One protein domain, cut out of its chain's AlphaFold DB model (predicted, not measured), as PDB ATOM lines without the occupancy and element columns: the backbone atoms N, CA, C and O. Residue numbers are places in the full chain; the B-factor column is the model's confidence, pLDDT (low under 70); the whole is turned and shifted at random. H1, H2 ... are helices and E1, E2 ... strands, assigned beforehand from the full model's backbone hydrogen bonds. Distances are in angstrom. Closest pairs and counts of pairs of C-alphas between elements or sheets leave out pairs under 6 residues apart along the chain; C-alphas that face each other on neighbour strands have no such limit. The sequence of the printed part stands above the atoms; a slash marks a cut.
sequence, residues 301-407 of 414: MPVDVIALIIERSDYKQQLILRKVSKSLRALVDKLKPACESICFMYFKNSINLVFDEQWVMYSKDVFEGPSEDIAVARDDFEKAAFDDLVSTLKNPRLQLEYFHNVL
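AT A GLANCE: This is residues 301 to 407 of the 414 residues of the protein "F-box domain-containing protein" of Caenorhabditis brenneri (UniProt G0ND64). A twisted sheet of five strands has one long helix, H4, running along one of its faces, and three short helices, H1, H2 and H3, gather at one end of the sheet. H2 and H3 make a helical hairpin whose H2 reaches the sheet where E2 ends and E3 begins, while H1 lies farthest out on the long axis. The printed part has 107 residues with four named helices and five named strands, in the order H1 H2 H3 E1 E2 E3 E4 H4 E5. The sheet is mixed, in the order E4 E3 E2 E1 E5, and the class is mixed, helices and strands. The whole is compact, with a radius of gyration of the C-alphas of 14.0 A, yet elongated, spanning 43 by 28 by 23 A.

IN THESE COORDINATES: H1, residues 303 to 312, begins with C-alpha 303 at (24.394, -50.803, 23.107) and is 14.4 A long. H2, residues 315 to 324, measures 14.5 A and H3, residues 326 to 332, 9.9 A. E1, residues 341 to 347, is 20.0 A long, with C-alpha 341 at (48.963, -46.662, 9.994). E2 is residues 350 to 355, 16.1 A; E3 is residues 358 to 363, 16.2 A; E4 is residues 374 to 377, 9.7 A. H4, residues 381 to 393, measures 18.3 A. E5, residues 402 to 406, is 12.5 A long and ends with C-alpha 406 at (61.552, -48.958, 13.151).

HOW THE PARTS SIT: E1, E2 and E3 form a meander, each strand the antiparallel neighbour of the one before, with N 345 and O 352 at 2.9 A and N 353 and O 360 at 2.9 A. The edge strands are parallel to their neighbours: E4 to E3, with N 361 and O 374 at 2.8 A, and E5 to E1, with N 404 and O 342 at 2.9 A. H4 is on the sheet at a height of 9.3 A, over E3 and E2; on the local plane it stands at 15 degrees to E2, along the strands. Its closest C-alphas to E3 are those of Phe 381 and Tyr 362, 5.2 A apart. With H2 also on the sheet, the domain has two layers, helices on one face of a sheet. H2 and H3 touch, C-alphas 322 and 329 being 4.1 A apart, at a shallow tilt of 18 degrees, opposite ways. H1 touches H3, with C-alphas 310 and 332 closest at 6.8 A, and is not on the sheet. In H1, H2, H3 and H4 every O i to N i+4 pair is within hydrogen-bond range.

THE WHOLE: The C-alphas farthest apart, those of Pro 302 and Lys 348, are 44.6 A apart. The printed part has no cut and no long link. The mean pLDDT of the printed part is 91.6, and only residue 407 is under 70.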
ATOM      1  N   MET A 301      22.661 -46.387  28.371       92.25
ATOM      2  CA  MET A 301      22.478 -46.158  26.941       92.25
ATOM      3  C   MET A 301      22.313 -47.484  26.178       92.25
ATOM      4  O   MET A 301      22.996 -48.466  26.483       92.25
ATOM      5  N   PRO A 302      21.467 -47.527  25.129       95.19
ATOM      6  CA  PRO A 302      21.397 -48.686  24.249       95.19
ATOM      7  C   PRO A 302      22.767 -49.010  23.646       95.19
ATOM      8  O   PRO A 302      23.494 -48.115  23.205       95.19
ATOM      9  N   VAL A 303      23.092 -50.302  23.584       93.94
ATOM     10  CA  VAL A 303      24.394 -50.803  23.107       93.94
ATOM     11  C   VAL A 303      24.733 -50.278  21.710       93.94
ATOM     12  O   VAL A 303      25.881 -49.922  21.460       93.94
ATOM     13  N   ASP A 304      23.737 -50.158  20.831       94.31
ATOM     14  CA  ASP A 304      23.917 -49.658  19.463       94.31
ATOM     15  C   ASP A 304      24.375 -48.192  19.428       94.31
ATOM     16  O   ASP A 304      25.188 -47.810  18.588       94.31
ATOM     17  N   VAL A 305      23.905 -47.369  20.373       95.50
ATOM     18  CA  VAL A 305      24.317 -45.961  20.476       95.50
ATOM     19  C   VAL A 305      25.754 -45.871  20.986       95.50
ATOM     20  O   VAL A 305      26.551 -45.115  20.436       95.50
ATOM     21  N   ILE A 306      26.117 -46.682  21.986       95.56
ATOM     22  CA  ILE A 306      27.495 -46.762  22.500       95.56
ATOM     23  C   ILE A 306      28.451 -47.228  21.392       95.56
ATOM     24  O   ILE A 306      29.526 -46.655  21.222       95.56
ATOM     25  N   ALA A 307      28.047 -48.236  20.614       95.75
ATOM     26  CA  ALA A 307      28.816 -48.735  19.482       95.75
ATOM     27  C   ALA A 307      29.061 -47.651  18.431       95.75
ATOM     28  O   ALA A 307      30.189 -47.498  17.970       95.75
ATOM     29  N   LEU A 308      28.034 -46.861  18.110       95.38
ATOM     30  CA  LEU A 308      28.153 -45.754  17.168       95.38
ATOM     31  C   LEU A 308      29.096 -44.650  17.670       95.38
ATOM     32  O   LEU A 308      29.844 -44.077  16.881       95.38
ATOM     33  N   ILE A 309      29.060 -44.345  18.972       95.38
ATOM     34  CA  ILE A 309      29.989 -43.386  19.587       95.38
ATOM     35  C   ILE A 309      31.423 -43.900  19.435       95.38
ATOM     36  O   ILE A 309      32.266 -43.176  18.919       95.38
ATOM     37  N   ILE A 310      31.679 -45.163  19.797       95.56
ATOM     38  CA  ILE A 310      33.014 -45.773  19.694       95.56
ATOM     39  C   ILE A 310      33.507 -45.820  18.245       95.56
ATOM     40  O   ILE A 310      34.665 -45.510  17.994       95.56
ATOM     41  N   GLU A 311      32.650 -46.186  17.290       95.06
ATOM     42  CA  GLU A 311      33.017 -46.268  15.868       95.06
ATOM     43  C   GLU A 311      33.401 -44.900  15.281       95.06
ATOM     44  O   GLU A 311      34.180 -44.833  14.335       95.06
ATOM     45  N   ARG A 312      32.874 -43.810  15.850       94.56
ATOM     46  CA  ARG A 312      33.185 -42.429  15.448       94.56
ATOM     47  C   ARG A 312      34.300 -41.780  16.263       94.56
ATOM     48  O   ARG A 312      34.758 -40.705  15.882       94.56
ATOM     49  N   SER A 313      34.691 -42.385  17.378       93.56
ATOM     50  CA  SER A 313      35.806 -41.927  18.198       93.56
ATOM     51  C   SER A 313      37.133 -42.160  17.486       93.56
ATOM     52  O   SER A 313      37.296 -43.147  16.764       93.56
ATOM     53  N   ASP A 314      38.091 -41.272  17.742       92.06
ATOM     54  CA  ASP A 314      39.467 -41.466  17.306       92.06
ATOM     55  C   ASP A 314      40.075 -42.710  17.968       92.06
ATOM     56  O   ASP A 314      39.598 -43.232  18.987       92.06
ATOM     57  N   TYR A 315      41.139 -43.223  17.368       90.94
ATOM     58  CA  TYR A 315      41.721 -44.474  17.820       90.94
ATOM     59  C   TYR A 315      42.292 -44.382  19.248       90.94
ATOM     60  O   TYR A 315      42.109 -45.306  20.049       90.94
ATOM     61  N   LYS A 316      42.857 -43.230  19.637       88.31
ATOM     62  CA  LYS A 316      43.223 -42.906  21.027       88.31
ATOM     63  C   LYS A 316      42.059 -43.076  22.002       88.31
ATOM     64  O   LYS A 316      42.214 -43.782  23.004       88.31
ATOM     65  N   GLN A 317      40.888 -42.493  21.739       91.81
ATOM     66  CA  GLN A 317      39.721 -42.698  22.601       91.81
ATOM     67  C   GLN A 317      39.274 -44.158  22.607       91.81
ATOM     68  O   GLN A 317      38.926 -44.667  23.673       91.81
ATOM     69  N   GLN A 318      39.323 -44.865  21.474       93.31
ATOM     70  CA  GLN A 318      38.980 -46.292  21.430       93.31
ATOM     71  C   GLN A 318      39.885 -47.121  22.360       93.31
ATOM     72  O   GLN A 318      39.379 -47.944  23.133       93.31
ATOM     73  N   LEU A 319      41.199 -46.864  22.368       90.12
ATOM     74  CA  LEU A 319      42.148 -47.506  23.288       90.12
ATOM     75  C   LEU A 319      41.850 -47.189  24.760       90.12
ATOM     76  O   LEU A 319      41.923 -48.079  25.612       90.12
ATOM     77  N   ILE A 320      41.480 -45.945  25.070       91.19
ATOM     78  CA  ILE A 320      41.082 -45.548  26.427       91.19
ATOM     79  C   ILE A 320      39.803 -46.289  26.837       91.19
ATOM     80  O   ILE A 320      39.784 -46.947  27.878       91.19
ATOM     81  N   LEU A 321      38.758 -46.266  26.003       93.00
ATOM     82  CA  LEU A 321      37.470 -46.927  26.261       93.00
ATOM     83  C   LEU A 321      37.629 -48.433  26.485       93.00
ATOM     84  O   LEU A 321      36.963 -49.027  27.337       93.00
ATOM     85  N   ARG A 322      38.585 -49.050  25.794       91.88
ATOM     86  CA  ARG A 322      38.954 -50.450  25.984       91.88
ATOM     87  C   ARG A 322      39.523 -50.766  27.374       91.88
ATOM     88  O   ARG A 322      39.410 -51.901  27.865       91.88
ATOM     89  N   LYS A 323      40.162 -49.789  28.019       90.69
ATOM     90  CA  LYS A 323      40.721 -49.908  29.374       90.69
ATOM     91  C   LYS A 323      39.669 -49.644  30.458       90.69
ATOM     92  O   LYS A 323      39.813 -50.196  31.544       90.69
ATOM     93  N   VAL A 324      38.589 -48.917  30.148       91.88
ATOM     94  CA  VAL A 324      37.521 -48.554  31.104       91.88
ATOM     95  C   VAL A 324      36.748 -49.769  31.628       91.88
ATOM     96  O   VAL A 324      36.563 -49.905  32.835       91.88
ATOM     97  N   SER A 325      36.269 -50.664  30.755       93.69
ATOM     98  CA  SER A 325      35.473 -51.821  31.192       93.69
ATOM     99  C   SER A 325      35.603 -53.034  30.269       93.69
ATOM    100  O   SER A 325      35.968 -52.930  29.099       93.69
ATOM    101  N   LYS A 326      35.271 -54.223  30.794       93.25
ATOM    102  CA  LYS A 326      35.279 -55.474  30.014       93.25
ATOM    103  C   LYS A 326      34.222 -55.479  28.903       93.25
ATOM    104  O   LYS A 326      34.470 -56.049  27.845       93.25
ATOM    105  N   SER A 327      33.062 -54.860  29.138       93.25
ATOM    106  CA  SER A 327      31.990 -54.766  28.141       93.25
ATOM    107  C   SER A 327      32.369 -53.822  27.002       93.25
ATOM    108  O   SER A 327      32.240 -54.211  25.844       93.25
ATOM    109  N   LEU A 328      32.915 -52.640  27.317       93.94
ATOM    110  CA  LEU A 328      33.422 -51.700  26.314       93.94
ATOM    111  C   LEU A 328      34.569 -52.318  25.522       93.94
ATOM    112  O   LEU A 328      34.558 -52.250  24.302       93.94
ATOM    113  N   ARG A 329      35.493 -53.023  26.187       94.31
ATOM    114  CA  ARG A 329      36.557 -53.776  25.514       94.31
ATOM    115  C   ARG A 329      36.022 -54.753  24.476       94.31
ATOM    116  O   ARG A 329      36.456 -54.721  23.334       94.31
ATOM    117  N   ALA A 330      35.063 -55.594  24.857       93.62
ATOM    118  CA  ALA A 330      34.472 -56.566  23.942       93.62
ATOM    119  C   ALA A 330      33.721 -55.912  22.770       93.62
ATOM    120  O   ALA A 330      33.534 -56.554  21.737       93.62
ATOM    121  N   LEU A 331      33.260 -54.670  22.942       94.81
ATOM    122  CA  LEU A 331      32.588 -53.901  21.905       94.81
ATOM    123  C   LEU A 331      33.608 -53.253  20.959       94.81
ATOM    124  O   LEU A 331      33.529 -53.482  19.754       94.81
ATOM    125  N   VAL A 332      34.596 -52.533  21.499       95.12
ATOM    126  CA  VAL A 332      35.718 -51.932  20.752       95.12
ATOM    127  C   VAL A 332      36.413 -52.988  19.887       95.12
ATOM    128  O   VAL A 332      36.599 -52.772  18.693       95.12
ATOM    129  N   ASP A 333      36.693 -54.173  20.439       93.12
ATOM    130  CA  ASP A 333      37.401 -55.259  19.740       93.12
ATOM    131  C   ASP A 333      36.640 -55.816  18.515       93.12
ATOM    132  O   ASP A 333      37.235 -56.488  17.674       93.12
ATOM    133  N   LYS A 334      35.328 -55.560  18.398       93.56
ATOM    134  CA  LYS A 334      34.490 -55.984  17.256       93.56
ATOM    135  C   LYS A 334      34.300 -54.887  16.205       93.56
ATOM    136  O   LYS A 334      33.886 -55.176  15.075       93.56
ATOM    137  N   LEU A 335      34.520 -53.633  16.583       94.44
ATOM    138  CA  LEU A 335      34.356 -52.491  15.692       94.44
ATOM    139  C   LEU A 335      35.580 -52.326  14.793       94.44
ATOM    140  O   LEU A 335      36.628 -52.918  15.039       94.44
ATOM    141  N   LYS A 336      35.426 -51.577  13.697       93.94
ATOM    142  CA  LYS A 336      36.557 -51.246  12.828       93.94
ATOM    143  C   LYS A 336      37.447 -50.248  13.585       93.94
ATOM    144  O   LYS A 336      36.936 -49.193  13.953       93.94
ATOM    145  N   PRO A 337      38.738 -50.548  13.808       92.88
ATOM    146  CA  PRO A 337      39.656 -49.576  14.383       92.88
ATOM    147  C   PRO A 337      39.775 -48.374  13.446       92.88
ATOM    148  O   PRO A 337      39.935 -48.560  12.238       92.88
ATOM    149  N   ALA A 338      39.707 -47.161  13.991       91.62
ATOM    150  CA  ALA A 338      39.931 -45.924  13.240       91.62
ATOM    151  C   ALA A 338      41.438 -45.651  13.075       91.62
ATOM    152  O   ALA A 338      41.916 -44.607  13.492       91.62
ATOM    153  N   CYS A 339      42.177 -46.643  12.568       93.44
ATOM    154  CA  CYS A 339      43.630 -46.611  12.434       93.44
ATOM    155  C   CYS A 339      44.043 -47.117  11.049       93.44
ATOM    156  O   CYS A 339      43.664 -48.230  10.660       93.44
ATOM    157  N   GLU A 340      44.811 -46.303  10.329       94.75
ATOM    158  CA  GLU A 340      45.269 -46.565   8.957       94.75
ATOM    159  C   GLU A 340      46.768 -46.884   8.915       94.75
ATOM    160  O   GLU A 340      47.237 -47.611   8.037       94.75
ATOM    161  N   SER A 341      47.533 -46.425   9.900       94.69
ATOM    162  CA  SER A 341      48.963 -46.662   9.994       94.69
ATOM    163  C   SER A 341      49.426 -46.927  11.420       94.69
ATOM    164  O   SER A 341      48.922 -46.370  12.394       94.69
ATOM    165  N   ILE A 342      50.406 -47.821  11.537       95.00
ATOM    166  CA  ILE A 342      51.041 -48.154  12.812       95.00
ATOM    167  C   ILE A 342      52.551 -48.056  12.633       95.00
ATOM    168  O   ILE A 342      53.122 -48.732  11.772       95.00
ATOM    169  N   CYS A 343      53.199 -47.254  13.475       94.38
ATOM    170  CA  CYS A 343      54.645 -47.219  13.631       94.38
ATOM    171  C   CYS A 343      55.033 -47.756  15.008       94.38
ATOM    172  O   CYS A 343      54.463 -47.377  16.032       94.38
ATOM    173  N   PHE A 344      56.014 -48.649  15.023       93.06
ATOM    174  CA  PHE A 344      56.552 -49.254  16.232       93.06
ATOM    175  C   PHE A 344      58.009 -48.829  16.412       93.06
ATOM    176  O   PHE A 344      58.831 -49.092  15.530       93.06
ATOM    177  N   MET A 345      58.324 -48.220  17.557       93.00
ATOM    178  CA  MET A 345      59.679 -47.837  17.953       93.00
ATOM    179  C   MET A 345      60.005 -48.415  19.330       93.00
ATOM    180  O   MET A 345      59.259 -48.229  20.291       93.00
ATOM    181  N   TYR A 346      61.138 -49.108  19.423       92.00
ATOM    182  CA  TYR A 346      61.607 -49.738  20.654       92.00
ATOM    183  C   TYR A 346      62.855 -49.029  21.176       92.00
ATOM    184  O   TYR A 346      63.842 -48.907  20.453       92.00
ATOM    185  N   PHE A 347      62.817 -48.614  22.440       90.56
ATOM    186  CA  PHE A 347      63.930 -48.013  23.168       90.56
ATOM    187  C   PHE A 347      64.255 -48.852  24.408       90.56
ATOM    188  O   PHE A 347      63.459 -49.674  24.857       90.56
ATOM    189  N   LYS A 348      65.426 -48.621  25.011       89.56
ATOM    190  CA  LYS A 348      65.913 -49.413  26.155       89.56
ATOM    191  C   LYS A 348      64.928 -49.471  27.337       89.56
ATOM    192  O   LYS A 348      64.822 -50.510  27.977       89.56
ATOM    193  N   ASN A 349      64.231 -48.367  27.617       91.56
ATOM    194  CA  ASN A 349      63.328 -48.230  28.768       91.56
ATOM    195  C   ASN A 349      61.902 -47.801  28.371       91.56
ATOM    196  O   ASN A 349      61.105 -47.435  29.241       91.56
ATOM    197  N   SER A 350      61.589 -47.800  27.075       93.94
ATOM    198  CA  SER A 350      60.274 -47.401  26.581       93.94
ATOM    199  C   SER A 350      59.949 -48.010  25.219       93.94
ATOM    200  O   SER A 350      60.825 -48.367  24.438       93.94
ATOM    201  N   ILE A 351      58.658 -48.130  24.930       95.38
ATOM    202  CA  ILE A 351      58.126 -48.491  23.620       95.38
ATOM    203  C   ILE A 351      57.195 -47.370  23.190       95.38
ATOM    204  O   ILE A 351      56.247 -47.052  23.905       95.38
ATOM    205  N   ASN A 352      57.440 -46.815  22.009       94.38
ATOM    206  CA  ASN A 352      56.566 -45.822  21.406       94.38
ATOM    207  C   ASN A 352      55.768 -46.489  20.287       94.38
ATOM    208  O   ASN A 352      56.332 -47.018  19.324       94.38
ATOM    209  N   LEU A 353      54.448 -46.468  20.436       94.44
ATOM    210  CA  LEU A 353      53.506 -46.832  19.389       94.44
ATOM    211  C   LEU A 353      52.931 -45.546  18.814       94.44
ATOM    212  O   LEU A 353      52.394 -44.730  19.562       94.44
ATOM    213  N   VAL A 354      53.026 -45.376  17.503       93.69
ATOM    214  CA  VAL A 354      52.342 -44.291  16.800       93.69
ATOM    215  C   VAL A 354      51.231 -44.910  15.978       93.69
ATOM    216  O   VAL A 354      51.489 -45.774  15.141       93.69
ATOM    217  N   PHE A 355      50.003 -44.496  16.250       92.69
ATOM    218  CA  PHE A 355      48.826 -44.884  15.488       92.69
ATOM    219  C   PHE A 355      48.368 -43.662  14.708       92.69
ATOM    220  O   PHE A 355      47.924 -42.686  15.314       92.69
ATOM    221  N   ASP A 356      48.532 -43.695  13.391       91.25
ATOM    222  CA  ASP A 356      48.414 -42.519  12.528       91.25
ATOM    223  C   ASP A 356      49.369 -41.408  12.969       91.25
ATOM    224  O   ASP A 356      50.574 -41.494  12.740       91.25
ATOM    225  N   GLU A 357      48.858 -40.401  13.665       89.88
ATOM    226  CA  GLU A 357      49.634 -39.269  14.179       89.88
ATOM    227  C   GLU A 357      49.655 -39.237  15.717       89.88
ATOM    228  O   GLU A 357      50.177 -38.307  16.328       89.88
ATOM    229  N   GLN A 358      49.075 -40.251  16.368       90.00
ATOM    230  CA  GLN A 358      48.880 -40.287  17.813       90.00
ATOM    231  C   GLN A 358      49.941 -41.148  18.497       90.00
ATOM    232  O   GLN A 358      50.016 -42.358  18.275       90.00
ATOM    233  N   TRP A 359      50.717 -40.527  19.383       92.12
ATOM    234  CA  TRP A 359      51.788 -41.182  20.123       92.12
ATOM    235  C   TRP A 359      51.285 -41.766  21.444       92.12
ATOM    236  O   TRP A 359      50.635 -41.105  22.264       92.12
ATOM    237  N   VAL A 360      51.615 -43.037  21.657       92.75
ATOM    238  CA  VAL A 360      51.406 -43.754  22.909       92.75
ATOM    239  C   VAL A 360      52.748 -44.306  23.361       92.75
ATOM    240  O   VAL A 360      53.291 -45.243  22.773       92.75
ATOM    241  N   MET A 361      53.279 -43.715  24.423       94.19
ATOM    242  CA  MET A 361      54.527 -44.132  25.036       94.19
ATOM    243  C   MET A 361      54.247 -45.040  26.222       94.19
ATOM    244  O   MET A 361      53.521 -44.690  27.151       94.19
ATOM    245  N   TYR A 362      54.874 -46.203  26.207       95.31
ATOM    246  CA  TYR A 362      54.887 -47.149  27.306       95.31
ATOM    247  C   TYR A 362      56.278 -47.106  27.909       95.31
ATOM    248  O   TYR A 362      57.248 -47.403  27.220       95.31
ATOM    249  N   SER A 363      56.395 -46.738  29.175       95.81
ATOM    250  CA  SER A 363      57.685 -46.614  29.852       95.81
ATOM    251  C   SER A 363      57.618 -47.245  31.229       95.81
ATOM    252  O   SER A 363      56.544 -47.393  31.816       95.81
ATOM    253  N   LYS A 364      58.780 -47.621  31.758       95.06
ATOM    254  CA  LYS A 364      58.869 -48.042  33.155       95.06
ATOM    255  C   LYS A 364      58.643 -46.867  34.109       95.06
ATOM    256  O   LYS A 364      57.883 -46.982  35.066       95.06
ATOM    257  N   ASP A 365      59.282 -45.744  33.806       93.75
ATOM    258  CA  ASP A 365      59.270 -44.547  34.639       93.75
ATOM    259  C   ASP A 365      58.176 -43.567  34.198       93.75
ATOM    260  O   ASP A 365      57.758 -43.558  33.035       93.75
ATOM    261  N   VAL A 366      57.707 -42.732  35.130       89.88
ATOM    262  CA  VAL A 366      56.774 -41.641  34.824       89.88
ATOM    263  C   VAL A 366      57.511 -40.608  33.979       89.88
ATOM    264  O   VAL A 366      58.493 -40.022  34.426       89.88
ATOM    265  N   PHE A 367      57.044 -40.405  32.751       84.50
ATOM    266  CA  PHE A 367      57.610 -39.416  31.847       84.50
ATOM    267  C   PHE A 367      56.768 -38.139  31.880       84.50
ATOM    268  O   PHE A 367      55.593 -38.155  31.514       84.50
ATOM    269  N   GLU A 368      57.374 -37.031  32.299       83.94
ATOM    270  CA  GLU A 368      56.791 -35.689  32.198       83.94
ATOM    271  C   GLU A 368      57.081 -35.122  30.802       83.94
ATOM    272  O   GLU A 368      57.957 -34.285  30.600       83.94
ATOM    273  N   GLY A 369      56.390 -35.674  29.807       75.12
ATOM    274  CA  GLY A 369      56.500 -35.259  28.412       75.12
ATOM    275  C   GLY A 369      55.581 -34.101  28.038       75.12
ATOM    276  O   GLY A 369      54.721 -33.714  28.833       75.12
ATOM    277  N   PRO A 370      55.713 -33.570  26.808       72.75
ATOM    278  CA  PRO A 370      54.721 -32.653  26.259       72.75
ATOM    279  C   PRO A 370      53.320 -33.280  26.338       72.75
ATOM    280  O   PRO A 370      53.123 -34.464  26.077       72.75
ATOM    281  N   SER A 371      52.341 -32.467  26.736       70.38
ATOM    282  CA  SER A 371      51.021 -32.884  27.234       70.38
ATOM    283  C   SER A 371      50.104 -33.604  26.237       70.38
ATOM    284  O   SER A 371      48.994 -33.990  26.604       70.38
ATOM    285  N   GLU A 372      50.506 -33.739  24.976       74.12
ATOM    286  CA  GLU A 372      49.649 -34.267  23.906       74.12
ATOM    287  C   GLU A 372      49.717 -35.802  23.790       74.12
ATOM    288  O   GLU A 372      48.742 -36.445  23.365       74.12
ATOM    289  N   ASP A 373      50.799 -36.403  24.289       82.81
ATOM    290  CA  ASP A 373      51.064 -37.836  24.190       82.81
ATOM    291  C   ASP A 373      50.443 -38.622  25.347       82.81
ATOM    292  O   ASP A 373      50.330 -38.154  26.484       82.81
ATOM    293  N   ILE A 374      50.033 -39.863  25.076       86.81
ATOM    294  CA  ILE A 374      49.605 -40.768  26.148       86.81
ATOM    295  C   ILE A 374      50.844 -41.450  26.716       86.81
ATOM    296  O   ILE A 374      51.418 -42.321  26.065       86.81
ATOM    297  N   ALA A 375      51.205 -41.117  27.951       91.44
ATOM    298  CA  ALA A 375      52.216 -41.849  28.704       91.44
ATOM    299  C   ALA A 375      51.563 -42.931  29.580       91.44
ATOM    300  O   ALA A 375      50.684 -42.660  30.403       91.44
ATOM    301  N   VAL A 376      52.002 -44.176  29.414       91.25
ATOM    302  CA  VAL A 376      51.602 -45.329  30.220       91.25
ATOM    303  C   VAL A 376      52.821 -45.809  31.003       91.25
ATOM    304  O   VAL A 376      53.621 -46.596  30.498       91.25
ATOM    305  N   ALA A 377      52.944 -45.345  32.247       94.06
ATOM    306  CA  ALA A 377      54.026 -45.734  33.151       94.06
ATOM    307  C   ALA A 377      53.684 -47.035  33.897       94.06
ATOM    308  O   ALA A 377      52.731 -47.065  34.683       94.06
ATOM    309  N   ARG A 378      54.416 -48.124  33.626       93.88
ATOM    310  CA  ARG A 378      54.215 -49.450  34.242       93.88
ATOM    311  C   ARG A 378      55.507 -50.267  34.272       93.88
ATOM    312  O   ARG A 378      56.249 -50.285  33.299       93.88
ATOM    313  N   ASP A 379      55.703 -51.076  35.312       95.25
ATOM    314  CA  ASP A 379      56.835 -52.017  35.366       95.25
ATOM    315  C   ASP A 379      56.810 -53.060  34.234       95.25
ATOM    316  O   ASP A 379      57.858 -53.490  33.760       95.25
ATOM    317  N   ASP A 380      55.615 -53.448  33.779       95.88
ATOM    318  CA  ASP A 380      55.379 -54.391  32.682       95.88
ATOM    319  C   ASP A 380      55.036 -53.686  31.354       95.88
ATOM    320  O   ASP A 380      54.234 -54.194  30.565       95.88
ATOM    321  N   PHE A 381      55.625 -52.507  31.109       94.88
ATOM    322  CA  PHE A 381      55.320 -51.659  29.948       94.88
ATOM    323  C   PHE A 381      55.433 -52.398  28.609       94.88
ATOM    324  O   PHE A 381      54.569 -52.225  27.753       94.88
ATOM    325  N   GLU A 382      56.425 -53.281  28.450       95.44
ATOM    326  CA  GLU A 382      56.604 -54.080  27.233       95.44
ATOM    327  C   GLU A 382      55.381 -54.957  26.966       95.44
ATOM    328  O   GLU A 382      54.804 -54.942  25.879       95.44
ATOM    329  N   LYS A 383      54.929 -55.680  27.996       96.06
ATOM    330  CA  LYS A 383      53.757 -56.546  27.905       96.06
ATOM    331  C   LYS A 383      52.501 -55.734  27.599       96.06
ATOM    332  O   LYS A 383      51.704 -56.160  26.771       96.06
ATOM    333  N   ALA A 384      52.329 -54.575  28.233       93.31
ATOM    334  CA  ALA A 384      51.187 -53.700  27.979       93.31
ATOM    335  C   ALA A 384      51.174 -53.166  26.534       93.31
ATOM    336  O   ALA A 384      50.127 -53.206  25.887       93.31
ATOM    337  N   ALA A 385      52.327 -52.731  26.018       94.69
ATOM    338  CA  ALA A 385      52.472 -52.260  24.643       94.69
ATOM    339  C   ALA A 385      52.177 -53.378  23.634       94.69
ATOM    340  O   ALA A 385      51.393 -53.189  22.704       94.69
ATOM    341  N   PHE A 386      52.748 -54.572  23.836       95.31
ATOM    342  CA  PHE A 386      52.494 -55.713  22.958       95.31
ATOM    343  C   PHE A 386      51.057 -56.220  23.055       95.31
ATOM    344  O   PHE A 386      50.498 -56.605  22.033       95.31
ATOM    345  N   ASP A 387      50.430 -56.196  24.233       93.31
ATOM    346  CA  ASP A 387      49.022 -56.564  24.387       93.31
ATOM    347  C   ASP A 387      48.122 -55.609  23.576       93.31
ATOM    348  O   ASP A 387      47.261 -56.084  22.828       93.31
ATOM    349  N   ASP A 388      48.351 -54.290  23.650       91.88
ATOM    350  CA  ASP A 388      47.614 -53.273  22.877       91.88
ATOM    351  C   ASP A 388      47.899 -53.386  21.356       91.88
ATOM    352  O   ASP A 388      46.978 -53.318  20.535       91.88
ATOM    353  N   LEU A 389      49.142 -53.677  20.958       93.69
ATOM    354  CA  LEU A 389      49.511 -53.894  19.554       93.69
ATOM    355  C   LEU A 389      48.887 -55.178  18.980       93.69
ATOM    356  O   LEU A 389      48.195 -55.145  17.964       93.69
ATOM    357  N   VAL A 390      49.095 -56.323  19.639       93.94
ATOM    358  CA  VAL A 390      48.606 -57.645  19.202       93.94
ATOM    359  C   VAL A 390      47.101 -57.631  19.036       93.94
ATOM    360  O   VAL A 390      46.553 -58.224  18.113       93.94
ATOM    361  N   SER A 391      46.413 -56.995  19.963       90.38
ATOM    362  CA  SER A 391      44.967 -56.941  19.928       90.38
ATOM    363  C   SER A 391      44.410 -56.062  18.811       90.38
ATOM    364  O   SER A 391      43.371 -56.405  18.251       90.38
ATOM    365  N   THR A 392      45.113 -54.994  18.456       92.31
ATOM    366  CA  THR A 392      44.788 -54.161  17.294       92.31
ATOM    367  C   THR A 392      44.981 -54.948  16.010       92.31
ATOM    368  O   THR A 392      44.058 -55.057  15.208       92.31
ATOM    369  N   LEU A 393      46.133 -55.610  15.875       93.31
ATOM    370  CA  LEU A 393      46.467 -56.440  14.715       93.31
ATOM    371  C   LEU A 393      45.578 -57.687  14.577       93.31
ATOM    372  O   LEU A 393      45.413 -58.210  13.479       93.31
ATOM    373  N   LYS A 394      44.985 -58.174  15.672       94.38
ATOM    374  CA  LYS A 394      44.029 -59.294  15.655       94.38
ATOM    375  C   LYS A 394      42.662 -58.921  15.089       94.38
ATOM    376  O   LYS A 394      41.873 -59.828  14.820       94.38
ATOM    377  N   ASN A 395      42.345 -57.636  14.946       93.38
ATOM    378  CA  ASN A 395      41.044 -57.217  14.456       93.38
ATOM    379  C   ASN A 395      40.955 -57.428  12.931       93.38
ATOM    380  O   ASN A 395      41.644 -56.739  12.181       93.38
ATOM    381  N   PRO A 396      40.083 -58.326  12.433       92.62
ATOM    382  CA  PRO A 396      39.999 -58.630  11.002       92.62
ATOM    383  C   PRO A 396      39.427 -57.477  10.163       92.62
ATOM    384  O   PRO A 396      39.463 -57.539   8.938       92.62
ATOM    385  N   ARG A 397      38.858 -56.446  10.802       93.06
ATOM    386  CA  ARG A 397      38.339 -55.243  10.136       93.06
ATOM    387  C   ARG A 397      39.390 -54.139  10.020       93.06
ATOM    388  O   ARG A 397      39.090 -53.110   9.419       93.06
ATOM    389  N   LEU A 398      40.575 -54.332  10.602       94.06
ATOM    390  CA  LEU A 398      41.685 -53.402  10.471       94.06
ATOM    391  C   LEU A 398      42.126 -53.343   9.002       94.06
ATOM    392  O   LEU A 398      42.386 -54.370   8.376       94.06
ATOM    393  N   GLN A 399      42.189 -52.134   8.455       93.19
ATOM    394  CA  GLN A 399      42.612 -51.868   7.083       93.19
ATOM    395  C   GLN A 399      43.823 -50.945   7.151       93.19
ATOM    396  O   GLN A 399      43.678 -49.735   7.035       93.19
ATOM    397  N   LEU A 400      44.994 -51.527   7.408       93.75
ATOM    398  CA  LEU A 400      46.237 -50.764   7.424       93.75
ATOM    399  C   LEU A 400      46.657 -50.423   5.999       93.75
ATOM    400  O   LEU A 400      46.758 -51.308   5.147       93.75
ATOM    401  N   GLU A 401      46.967 -49.157   5.784       94.31
ATOM    402  CA  GLU A 401      47.696 -48.675   4.621       94.31
ATOM    403  C   GLU A 401      49.202 -48.865   4.820       94.31
ATOM    404  O   GLU A 401      49.899 -49.328   3.916       94.31
ATOM    405  N   TYR A 402      49.697 -48.587   6.034       90.69
ATOM    406  CA  TYR A 402      51.121 -48.653   6.356       90.69
ATOM    407  C   TYR A 402      51.377 -49.352   7.690       90.69
ATOM    408  O   TYR A 402      50.733 -49.098   8.705       90.69
ATOM    409  N   PHE A 403      52.383 -50.220   7.705       90.06
ATOM    410  CA  PHE A 403      52.915 -50.806   8.930       90.06
ATOM    411  C   PHE A 403      54.430 -50.629   8.922       90.06
ATOM    412  O   PHE A 403      55.126 -51.261   8.123       90.06
ATOM    413  N   HIS A 404      54.938 -49.741   9.776       86.19
ATOM    414  CA  HIS A 404      56.357 -49.422   9.846       86.19
ATOM    415  C   HIS A 404      56.956 -49.969  11.141       86.19
ATOM    416  O   HIS A 404      56.528 -49.639  12.245       86.19
ATOM    417  N   ASN A 405      57.955 -50.837  11.001       77.44
ATOM    418  CA  ASN A 405      58.734 -51.318  12.129       77.44
ATOM    419  C   ASN A 405      60.086 -50.613  12.094       77.44
ATOM    420  O   ASN A 405      60.921 -50.921  11.241       77.44
ATOM    421  N   VAL A 406      60.278 -49.652  12.995       75.19
ATOM    422  CA  VAL A 406      61.552 -48.958  13.151       75.19
ATOM    423  C   VAL A 406      62.235 -49.529  14.382       75.19
ATOM    424  O   VAL A 406      62.056 -49.069  15.510       75.19
ATOM    425  N   LEU A 407      63.057 -50.551  14.162       69.38
ATOM    426  CA  LEU A 407      64.036 -50.961  15.159       69.38
ATOM    427  C   LEU A 407      65.157 -49.919  15.170       69.38
ATOM    428  O   LEU A 407      66.163 -50.073  14.479       69.38
TER     429      LEU A 407